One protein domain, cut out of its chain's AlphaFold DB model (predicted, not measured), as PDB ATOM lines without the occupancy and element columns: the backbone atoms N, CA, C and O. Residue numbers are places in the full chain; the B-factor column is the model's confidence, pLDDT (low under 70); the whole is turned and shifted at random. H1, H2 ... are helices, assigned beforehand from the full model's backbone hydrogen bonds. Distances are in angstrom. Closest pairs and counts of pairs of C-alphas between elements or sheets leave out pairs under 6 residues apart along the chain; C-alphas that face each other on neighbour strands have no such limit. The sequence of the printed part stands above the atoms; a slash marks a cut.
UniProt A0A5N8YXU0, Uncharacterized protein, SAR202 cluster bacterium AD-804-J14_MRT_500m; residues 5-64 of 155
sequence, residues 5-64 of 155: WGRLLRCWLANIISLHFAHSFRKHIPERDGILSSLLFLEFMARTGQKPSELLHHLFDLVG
ATOM      1  N   TRP A   5     163.100 189.958 120.367       37.84
ATOM      2  CA  TRP A   5     163.994 188.801 120.401       37.84
ATOM      3  C   TRP A   5     164.999 188.790 119.252       37.84
ATOM      4  O   TRP A   5     166.103 188.301 119.453       37.84
ATOM      5  N   GLY A   6     164.669 189.369 118.090       44.78
ATOM      6  CA  GLY A   6     165.571 189.400 116.932       44.78
ATOM      7  C   GLY A   6     166.918 190.052 117.251       44.78
ATOM      8  O   GLY A   6     167.959 189.452 117.022       44.78
ATOM      9  N   ARG A   7     166.922 191.230 117.894       42.78
ATOM     10  CA  ARG A   7     168.171 191.907 118.301       42.78
ATOM     11  C   ARG A   7     168.940 191.159 119.395       42.78
ATOM     12  O   ARG A   7     170.164 191.142 119.361       42.78
ATOM     13  N   LEU A   8     168.246 190.521 120.339       38.09
ATOM     14  CA  LEU A   8     168.891 189.736 121.401       38.09
ATOM     15  C   LEU A   8     169.501 188.428 120.871       38.09
ATOM     16  O   LEU A   8     170.617 188.095 121.262       38.09
ATOM     17  N   LEU A   9     168.827 187.728 119.951       45.44
ATOM     18  CA  LEU A   9     169.388 186.566 119.251       45.44
ATOM     19  C   LEU A   9     170.562 186.959 118.348       45.44
ATOM     20  O   LEU A   9     171.558 186.243 118.330       45.44
ATOM     21  N   ARG A  10     170.491 188.114 117.673       48.62
ATOM     22  CA  ARG A  10     171.596 188.666 116.871       48.62
ATOM     23  C   ARG A  10     172.845 188.941 117.717       48.62
ATOM     24  O   ARG A  10     173.934 188.475 117.398       48.62
ATOM     25  N   CYS A  11     172.697 189.596 118.872       38.38
ATOM     26  CA  CYS A  11     173.812 189.789 119.809       38.38
ATOM     27  C   CYS A  11     174.350 188.470 120.394       38.38
ATOM     28  O   CYS A  11     175.531 188.387 120.736       38.38
ATOM     29  N   TRP A  12     173.500 187.448 120.523       40.91
ATOM     30  CA  TRP A  12     173.885 186.133 121.035       40.91
ATOM     31  C   TRP A  12     174.660 185.306 119.995       40.91
ATOM     32  O   TRP A  12     175.689 184.728 120.338       40.91
ATOM     33  N   LEU A  13     174.242 185.329 118.723       41.59
ATOM     34  CA  LEU A  13     174.954 184.693 117.606       41.59
ATOM     35  C   LEU A  13     176.337 185.318 117.383       41.59
ATOM     36  O   LEU A  13     177.306 184.575 117.255       41.59
ATOM     37  N   ALA A  14     176.464 186.646 117.485       40.53
ATOM     38  CA  ALA A  14     177.739 187.366 117.375       40.53
ATOM     39  C   ALA A  14     178.824 186.898 118.371       40.53
ATOM     40  O   ALA A  14     180.013 186.898 118.050       40.53
ATOM     41  N   ASN A  15     178.438 186.449 119.572       38.25
ATOM     42  CA  ASN A  15     179.376 185.906 120.565       38.25
ATOM     43  C   ASN A  15     179.772 184.440 120.301       38.25
ATOM     44  O   ASN A  15     180.767 183.959 120.842       38.25
ATOM     45  N   ILE A  16     179.021 183.727 119.459       44.59
ATOM     46  CA  ILE A  16     179.248 182.312 119.124       44.59
ATOM     47  C   ILE A  16     180.262 182.155 117.984       44.59
ATOM     48  O   ILE A  16     180.840 181.082 117.808       44.59
ATOM     49  N   ILE A  17     180.583 183.230 117.260       46.81
ATOM     50  CA  ILE A  17     181.347 183.152 116.003       46.81
ATOM     51  C   ILE A  17     182.851 182.880 116.189       46.81
ATOM     52  O   ILE A  17     183.633 182.790 115.245       46.81
ATOM     53  N   SER A  18     183.267 182.602 117.421       38.69
ATOM     54  CA  SER A  18     184.562 181.989 117.711       38.69
ATOM     55  C   SER A  18     184.528 180.460 117.563       38.69
ATOM     56  O   SER A  18     185.123 179.801 118.402       38.69
ATOM     57  N   LEU A  19     183.833 179.888 116.563       39.56
ATOM     58  CA  LEU A  19     183.901 178.482 116.079       39.56
ATOM     59  C   LEU A  19     183.879 177.327 117.111       39.56
ATOM     60  O   LEU A  19     184.060 176.167 116.749       39.56
ATOM     61  N   HIS A  20     183.623 177.593 118.388       42.25
ATOM     62  CA  HIS A  20     183.540 176.571 119.421       42.25
ATOM     63  C   HIS A  20     182.073 176.174 119.570       42.25
ATOM     64  O   HIS A  20     181.295 176.891 120.196       42.25
ATOM     65  N   PHE A  21     181.711 174.998 119.050       48.22
ATOM     66  CA  PHE A  21     180.393 174.356 119.213       48.22
ATOM     67  C   PHE A  21     180.099 173.929 120.667       48.22
ATOM     68  O   PHE A  21     179.306 173.034 120.931       48.22
ATOM     69  N   ALA A  22     180.798 174.508 121.637       54.94
ATOM     70  CA  ALA A  22     180.740 174.124 123.028       54.94
ATOM     71  C   ALA A  22     180.143 175.295 123.811       54.94
ATOM     72  O   ALA A  22     180.786 176.327 124.020       54.94
ATOM     73  N   HIS A  23     178.881 175.134 124.202       63.78
ATOM     74  CA  HIS A  23     178.171 176.085 125.042       63.78
ATOM     75  C   HIS A  23     178.238 175.649 126.510       63.78
ATOM     76  O   HIS A  23     178.364 174.460 126.810       63.78
ATOM     77  N   SER A  24     178.168 176.610 127.431       74.88
ATOM     78  CA  SER A  24     177.974 176.306 128.850       74.88
ATOM     79  C   SER A  24     176.488 176.390 129.164       74.88
ATOM     80  O   SER A  24     175.838 177.393 128.866       74.88
ATOM     81  N   PHE A  25     175.928 175.331 129.738       80.00
ATOM     82  CA  PHE A  25     174.499 175.255 130.014       80.00
ATOM     83  C   PHE A  25     174.216 175.591 131.473       80.00
ATOM     84  O   PHE A  25     174.897 175.140 132.393       80.00
ATOM     85  N   ARG A  26     173.164 176.380 131.707       77.62
ATOM     86  CA  ARG A  26     172.737 176.713 133.067       77.62
ATOM     87  C   ARG A  26     172.389 175.422 133.819       77.62
ATOM     88  O   ARG A  26     171.570 174.648 133.338       77.62
ATOM     89  N   LYS A  27     172.948 175.249 135.024       81.12
ATOM     90  CA  LYS A  27     172.864 174.022 135.854       81.12
ATOM     91  C   LYS A  27     173.679 172.824 135.334       81.12
ATOM     92  O   LYS A  27     173.481 171.720 135.831       81.12
ATOM     93  N   HIS A  28     174.590 173.037 134.388       86.06
ATOM     94  CA  HIS A  28     175.629 172.076 134.005       86.06
ATOM     95  C   HIS A  28     176.991 172.496 134.581       86.06
ATOM     96  O   HIS A  28     177.076 173.498 135.297       86.06
ATOM     97  N   ILE A  29     178.050 171.736 134.282       86.56
ATOM     98  CA  ILE A  29     179.439 172.120 134.580       86.56
ATOM     99  C   ILE A  29     179.670 173.556 134.064       86.56
ATOM    100  O   ILE A  29     179.255 173.857 132.940       86.56
ATOM    101  N   PRO A  30     180.313 174.454 134.844       83.88
ATOM    102  CA  PRO A  30     180.546 175.854 134.469       83.88
ATOM    103  C   PRO A  30     181.664 176.003 133.422       83.88
ATOM    104  O   PRO A  30     182.469 176.928 133.464       83.88
ATOM    105  N   GLU A  31     181.714 175.074 132.477       81.50
ATOM    106  CA  GLU A  31     182.643 175.026 131.363       81.50
ATOM    107  C   GLU A  31     181.855 174.797 130.072       81.50
ATOM    108  O   GLU A  31     180.636 174.588 130.075       81.50
ATOM    109  N   ARG A  32     182.546 174.892 128.940       81.94
ATOM    110  CA  ARG A  32     181.960 174.625 127.630       81.94
ATOM    111  C   ARG A  32     181.902 173.113 127.404       81.94
ATOM    112  O   ARG A  32     182.938 172.461 127.451       81.94
ATOM    113  N   ASP A  33     180.721 172.574 127.100       86.38
ATOM    114  CA  ASP A  33     180.539 171.140 126.838       86.38
ATOM    115  C   ASP A  33     180.081 170.894 125.393       86.38
ATOM    116  O   ASP A  33     178.918 171.093 125.025       86.38
ATOM    117  N   GLY A  34     181.026 170.463 124.554       87.94
ATOM    118  CA  GLY A  34     180.761 170.142 123.152       87.94
ATOM    119  C   GLY A  34     179.964 168.850 122.962       87.94
ATOM    120  O   GLY A  34     179.198 168.749 122.003       87.94
ATOM    121  N   ILE A  35     180.084 167.881 123.877       90.50
ATOM    122  CA  ILE A  35     179.352 166.611 123.798       90.50
ATOM    123  C   ILE A  35     177.877 166.875 124.075       90.50
ATOM    124  O   ILE A  35     177.026 166.497 123.272       90.50
ATOM    125  N   LEU A  36     177.571 167.587 125.160       89.94
ATOM    126  CA  LEU A  36     176.200 167.964 125.489       89.94
ATOM    127  C   LEU A  36     175.575 168.838 124.394       89.94
ATOM    128  O   LEU A  36     174.445 168.582 123.985       89.94
ATOM    129  N   SER A  37     176.318 169.819 123.869       89.75
ATOM    130  CA  SER A  37     175.850 170.659 122.754       89.75
ATOM    131  C   SER A  37     175.498 169.815 121.522       89.75
ATOM    132  O   SER A  37     174.451 170.016 120.906       89.75
ATOM    133  N   SER A  38     176.330 168.819 121.202       90.75
ATOM    134  CA  SER A  38     176.094 167.889 120.091       90.75
ATOM    135  C   SER A  38     174.874 166.999 120.334       90.75
ATOM    136  O   SER A  38     174.063 166.816 119.430       90.75
ATOM    137  N   LEU A  39     174.703 166.479 121.553       93.62
ATOM    138  CA  LEU A  39     173.550 165.653 121.918       93.62
ATOM    139  C   LEU A  39     172.237 166.435 121.845       93.62
ATOM    140  O   LEU A  39     171.261 165.915 121.316       93.62
ATOM    141  N   LEU A  40     172.216 167.686 122.312       91.62
ATOM    142  CA  LEU A  40     171.037 168.550 122.211       91.62
ATOM    143  C   LEU A  40     170.696 168.880 120.755       91.62
ATOM    144  O   LEU A  40     169.523 168.891 120.385       91.62
ATOM    145  N   PHE A  41     171.706 169.108 119.911       91.38
ATOM    146  CA  PHE A  41     171.486 169.316 118.480       91.38
ATOM    147  C   PHE A  41     170.913 168.060 117.805       91.38
ATOM    148  O   PHE A  41     169.934 168.152 117.064       91.38
ATOM    149  N   LEU A  42     171.452 166.878 118.120       94.06
ATOM    150  CA  LEU A  42     170.929 165.598 117.633       94.06
ATOM    151  C   LEU A  42     169.510 165.319 118.140       94.06
ATOM    152  O   LEU A  42     168.673 164.847 117.374       94.06
ATOM    153  N   GLU A  43     169.213 165.629 119.402       94.56
ATOM    154  CA  GLU A  43     167.861 165.526 119.949       94.56
ATOM    155  C   GLU A  43     166.896 166.453 119.202       94.56
ATOM    156  O   GLU A  43     165.788 166.040 118.857       94.56
ATOM    157  N   PHE A  44     167.311 167.687 118.910       93.44
ATOM    158  CA  PHE A  44     166.494 168.633 118.160       93.44
ATOM    159  C   PHE A  44     166.200 168.130 116.742       93.44
ATOM    160  O   PHE A  44     165.042 168.146 116.320       93.44
ATOM    161  N   MET A  45     167.204 167.585 116.048       95.12
ATOM    162  CA  MET A  45     167.017 166.912 114.756       95.12
ATOM    163  C   MET A  45     166.068 165.712 114.864       95.12
ATOM    164  O   MET A  45     165.156 165.572 114.056       95.12
ATOM    165  N   ALA A  46     166.234 164.861 115.880       96.19
ATOM    166  CA  ALA A  46     165.399 163.676 116.069       96.19
ATOM    167  C   ALA A  46     163.934 164.029 116.375       96.19
ATOM    168  O   ALA A  46     163.026 163.360 115.886       96.19
ATOM    169  N   ARG A  47     163.689 165.088 117.160       95.81
ATOM    170  CA  ARG A  47     162.337 165.555 117.510       95.81
ATOM    171  C   ARG A  47     161.625 166.246 116.351       95.81
ATOM    172  O   ARG A  47     160.409 166.126 116.236       95.81
ATOM    173  N   THR A  48     162.357 166.994 115.530       93.25
ATOM    174  CA  THR A  48     161.796 167.723 114.378       93.25
ATOM    175  C   THR A  48     161.712 166.864 113.119       93.25
ATOM    176  O   THR A  48     160.895 167.141 112.246       93.25
ATOM    177  N   GLY A  49     162.550 165.829 113.009       94.56
ATOM    178  CA  GLY A  49     162.732 165.049 111.786       94.56
ATOM    179  C   GLY A  49     163.456 165.813 110.672       94.56
ATOM    180  O   GLY A  49     163.499 165.329 109.542       94.56
ATOM    181  N   GLN A  50     164.004 166.994 110.970       93.94
ATOM    182  CA  GLN A  50     164.610 167.896 109.994       93.94
ATOM    183  C   GLN A  50     166.126 167.705 109.903       93.94
ATOM    184  O   GLN A  50     166.811 167.365 110.874       93.94
ATOM    185  N   LYS A  51     166.671 167.957 108.713       94.62
ATOM    186  CA  LYS A  51     168.115 167.995 108.461       94.62
ATOM    187  C   LYS A  51     168.727 169.301 108.987       94.62
ATOM    188  O   LYS A  51     168.032 170.315 109.054       94.62
ATOM    189  N   PRO A  52     170.047 169.343 109.254       90.88
ATOM    190  CA  PRO A  52     170.722 170.559 109.718       90.88
ATOM    191  C   PRO A  52     170.478 171.793 108.837       90.88
ATOM    192  O   PRO A  52     170.251 172.879 109.356       90.88
ATOM    193  N   SER A  53     170.471 171.628 107.511       90.62
ATOM    194  CA  SER A  53     170.207 172.718 106.562       90.62
ATOM    195  C   SER A  53     168.781 173.265 106.663       90.62
ATOM    196  O   SER A  53     168.569 174.461 106.524       90.62
ATOM    197  N   GLU A  54     167.802 172.400 106.930       92.62
ATOM    198  CA  GLU A  54     166.395 172.790 107.082       92.62
ATOM    199  C   GLU A  54     166.181 173.535 108.401       92.62
ATOM    200  O   GLU A  54     165.486 174.545 108.431       92.62
ATOM    201  N   LEU A  55     166.840 173.083 109.473       90.69
ATOM    202  CA  LEU A  55     166.858 173.784 110.758       90.69
ATOM    203  C   LEU A  55     167.510 175.167 110.644       90.69
ATOM    204  O   LEU A  55     167.035 176.121 111.258       90.69
ATOM    205  N   LEU A  56     168.571 175.288 109.842       86.31
ATOM    206  CA  LEU A  56     169.217 176.569 109.573       86.31
ATOM    207  C   LEU A  56     168.304 177.510 108.773       86.31
ATOM    208  O   LEU A  56     168.171 178.673 109.138       86.31
ATOM    209  N   HIS A  57     167.628 177.017 107.732       87.31
ATOM    210  CA  HIS A  57     166.636 177.818 107.005       87.31
ATOM    211  C   HIS A  57     165.487 178.255 107.917       87.31
ATOM    212  O   HIS A  57     165.109 179.420 107.907       87.31
ATOM    213  N   HIS A  58     164.998 177.358 108.779       86.88
ATOM    214  CA  HIS A  58     163.968 177.700 109.756       86.88
ATOM    215  C   HIS A  58     164.424 178.805 110.720       86.88
ATOM    216  O   HIS A  58     163.634 179.671 111.093       86.88
ATOM    217  N   LEU A  59     165.701 178.810 111.111       85.81
ATOM    218  CA  LEU A  59     166.272 179.905 111.889       85.81
ATOM    219  C   LEU A  59     166.219 181.222 111.102       85.81
ATOM    220  O   LEU A  59     165.737 182.217 111.644       85.81
ATOM    221  N   PHE A  60     166.652 181.233 109.839       84.31
ATOM    222  CA  PHE A  60     166.593 182.434 108.996       84.31
ATOM    223  C   PHE A  60     165.161 182.933 108.768       84.31
ATOM    224  O   PHE A  60     164.933 184.138 108.827       84.31
ATOM    225  N   ASP A  61     164.171 182.047 108.643       87.69
ATOM    226  CA  ASP A  61     162.757 182.443 108.565       87.69
ATOM    227  C   ASP A  61     162.290 183.207 109.820       87.69
ATOM    228  O   ASP A  61     161.431 184.092 109.750       87.69
ATOM    229  N   LEU A  62     162.851 182.878 110.989       86.50
ATOM    230  CA  LEU A  62     162.496 183.498 112.266       86.50
ATOM    231  C   LEU A  62     163.227 184.824 112.515       86.50
ATOM    232  O   LEU A  62     162.625 185.753 113.063       86.50
ATOM    233  N   VAL A  63     164.519 184.909 112.172       82.50
ATOM    234  CA  VAL A  63     165.382 186.055 112.532       82.50
ATOM    235  C   VAL A  63     165.829 186.928 111.353       82.50
ATOM    236  O   VAL A  63     166.421 187.986 111.580       82.50
ATOM    237  N   GLY A  64     165.508 186.534 110.123       83.81
ATOM    238  CA  GLY A  64     166.020 187.128 108.887       83.81
ATOM    239  C   GLY A  64     167.340 186.500 108.436       83.81
ATOM    240  O   GLY A  64     168.012 185.822 109.215       83.81
TER     241      GLY A  64
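This is residues 5 to 64 of the 155 residues of an uncharacterized protein of SAR202 cluster bacterium AD-804-J14_MRT_500m (UniProt A0A5N8YXU0). Three helices and a long loop make an open, ring-like frame with an empty middle: H1 and H2 on opposite sides, H3 between them, and residues 17 to 33 along the remaining side. The 60 printed residues hold H1, H2 and H3 in that order, with no named strand: all helix. The whole is only just loose, close to compact, with a radius of gyration of the C-alphas of 12.7 A and spans of 32 by 28 by 20 A.

Start at H1, residues 5 to 16; it is apart from H2, residues 34 to 48. H1 and H3, residues 52 to 63, are close but not clearly touching: their closest C-alphas, Gly 6 and Val 63, are 5.5 A apart. They run opposite ways at a steep tilt of 46 degrees. H2 and H3 are close but not clearly touching, about perpendicular at 84 degrees; their closest C-alphas, Met 45 and Pro 52, are 7.2 A apart. Every O i to N i+4 pair is within hydrogen-bond range in H2 and H3, and 6 of 8 in H1.

Find C-alpha 5 at (163.994, 188.801, 120.401); H1 runs 16.6 A from there. H2 runs 21.0 A from C-alpha 34, and H3 16.6 A to C-alpha 63 at (165.382, 186.055, 112.532).

The printed part has no cut; its farthest C-alphas, Ile 29 and Gly 64, are 32.6 A apart. H1 to H2 is a long link, H2 to H3 a tight one. Residues 5 to 23 have pLDDT under 70.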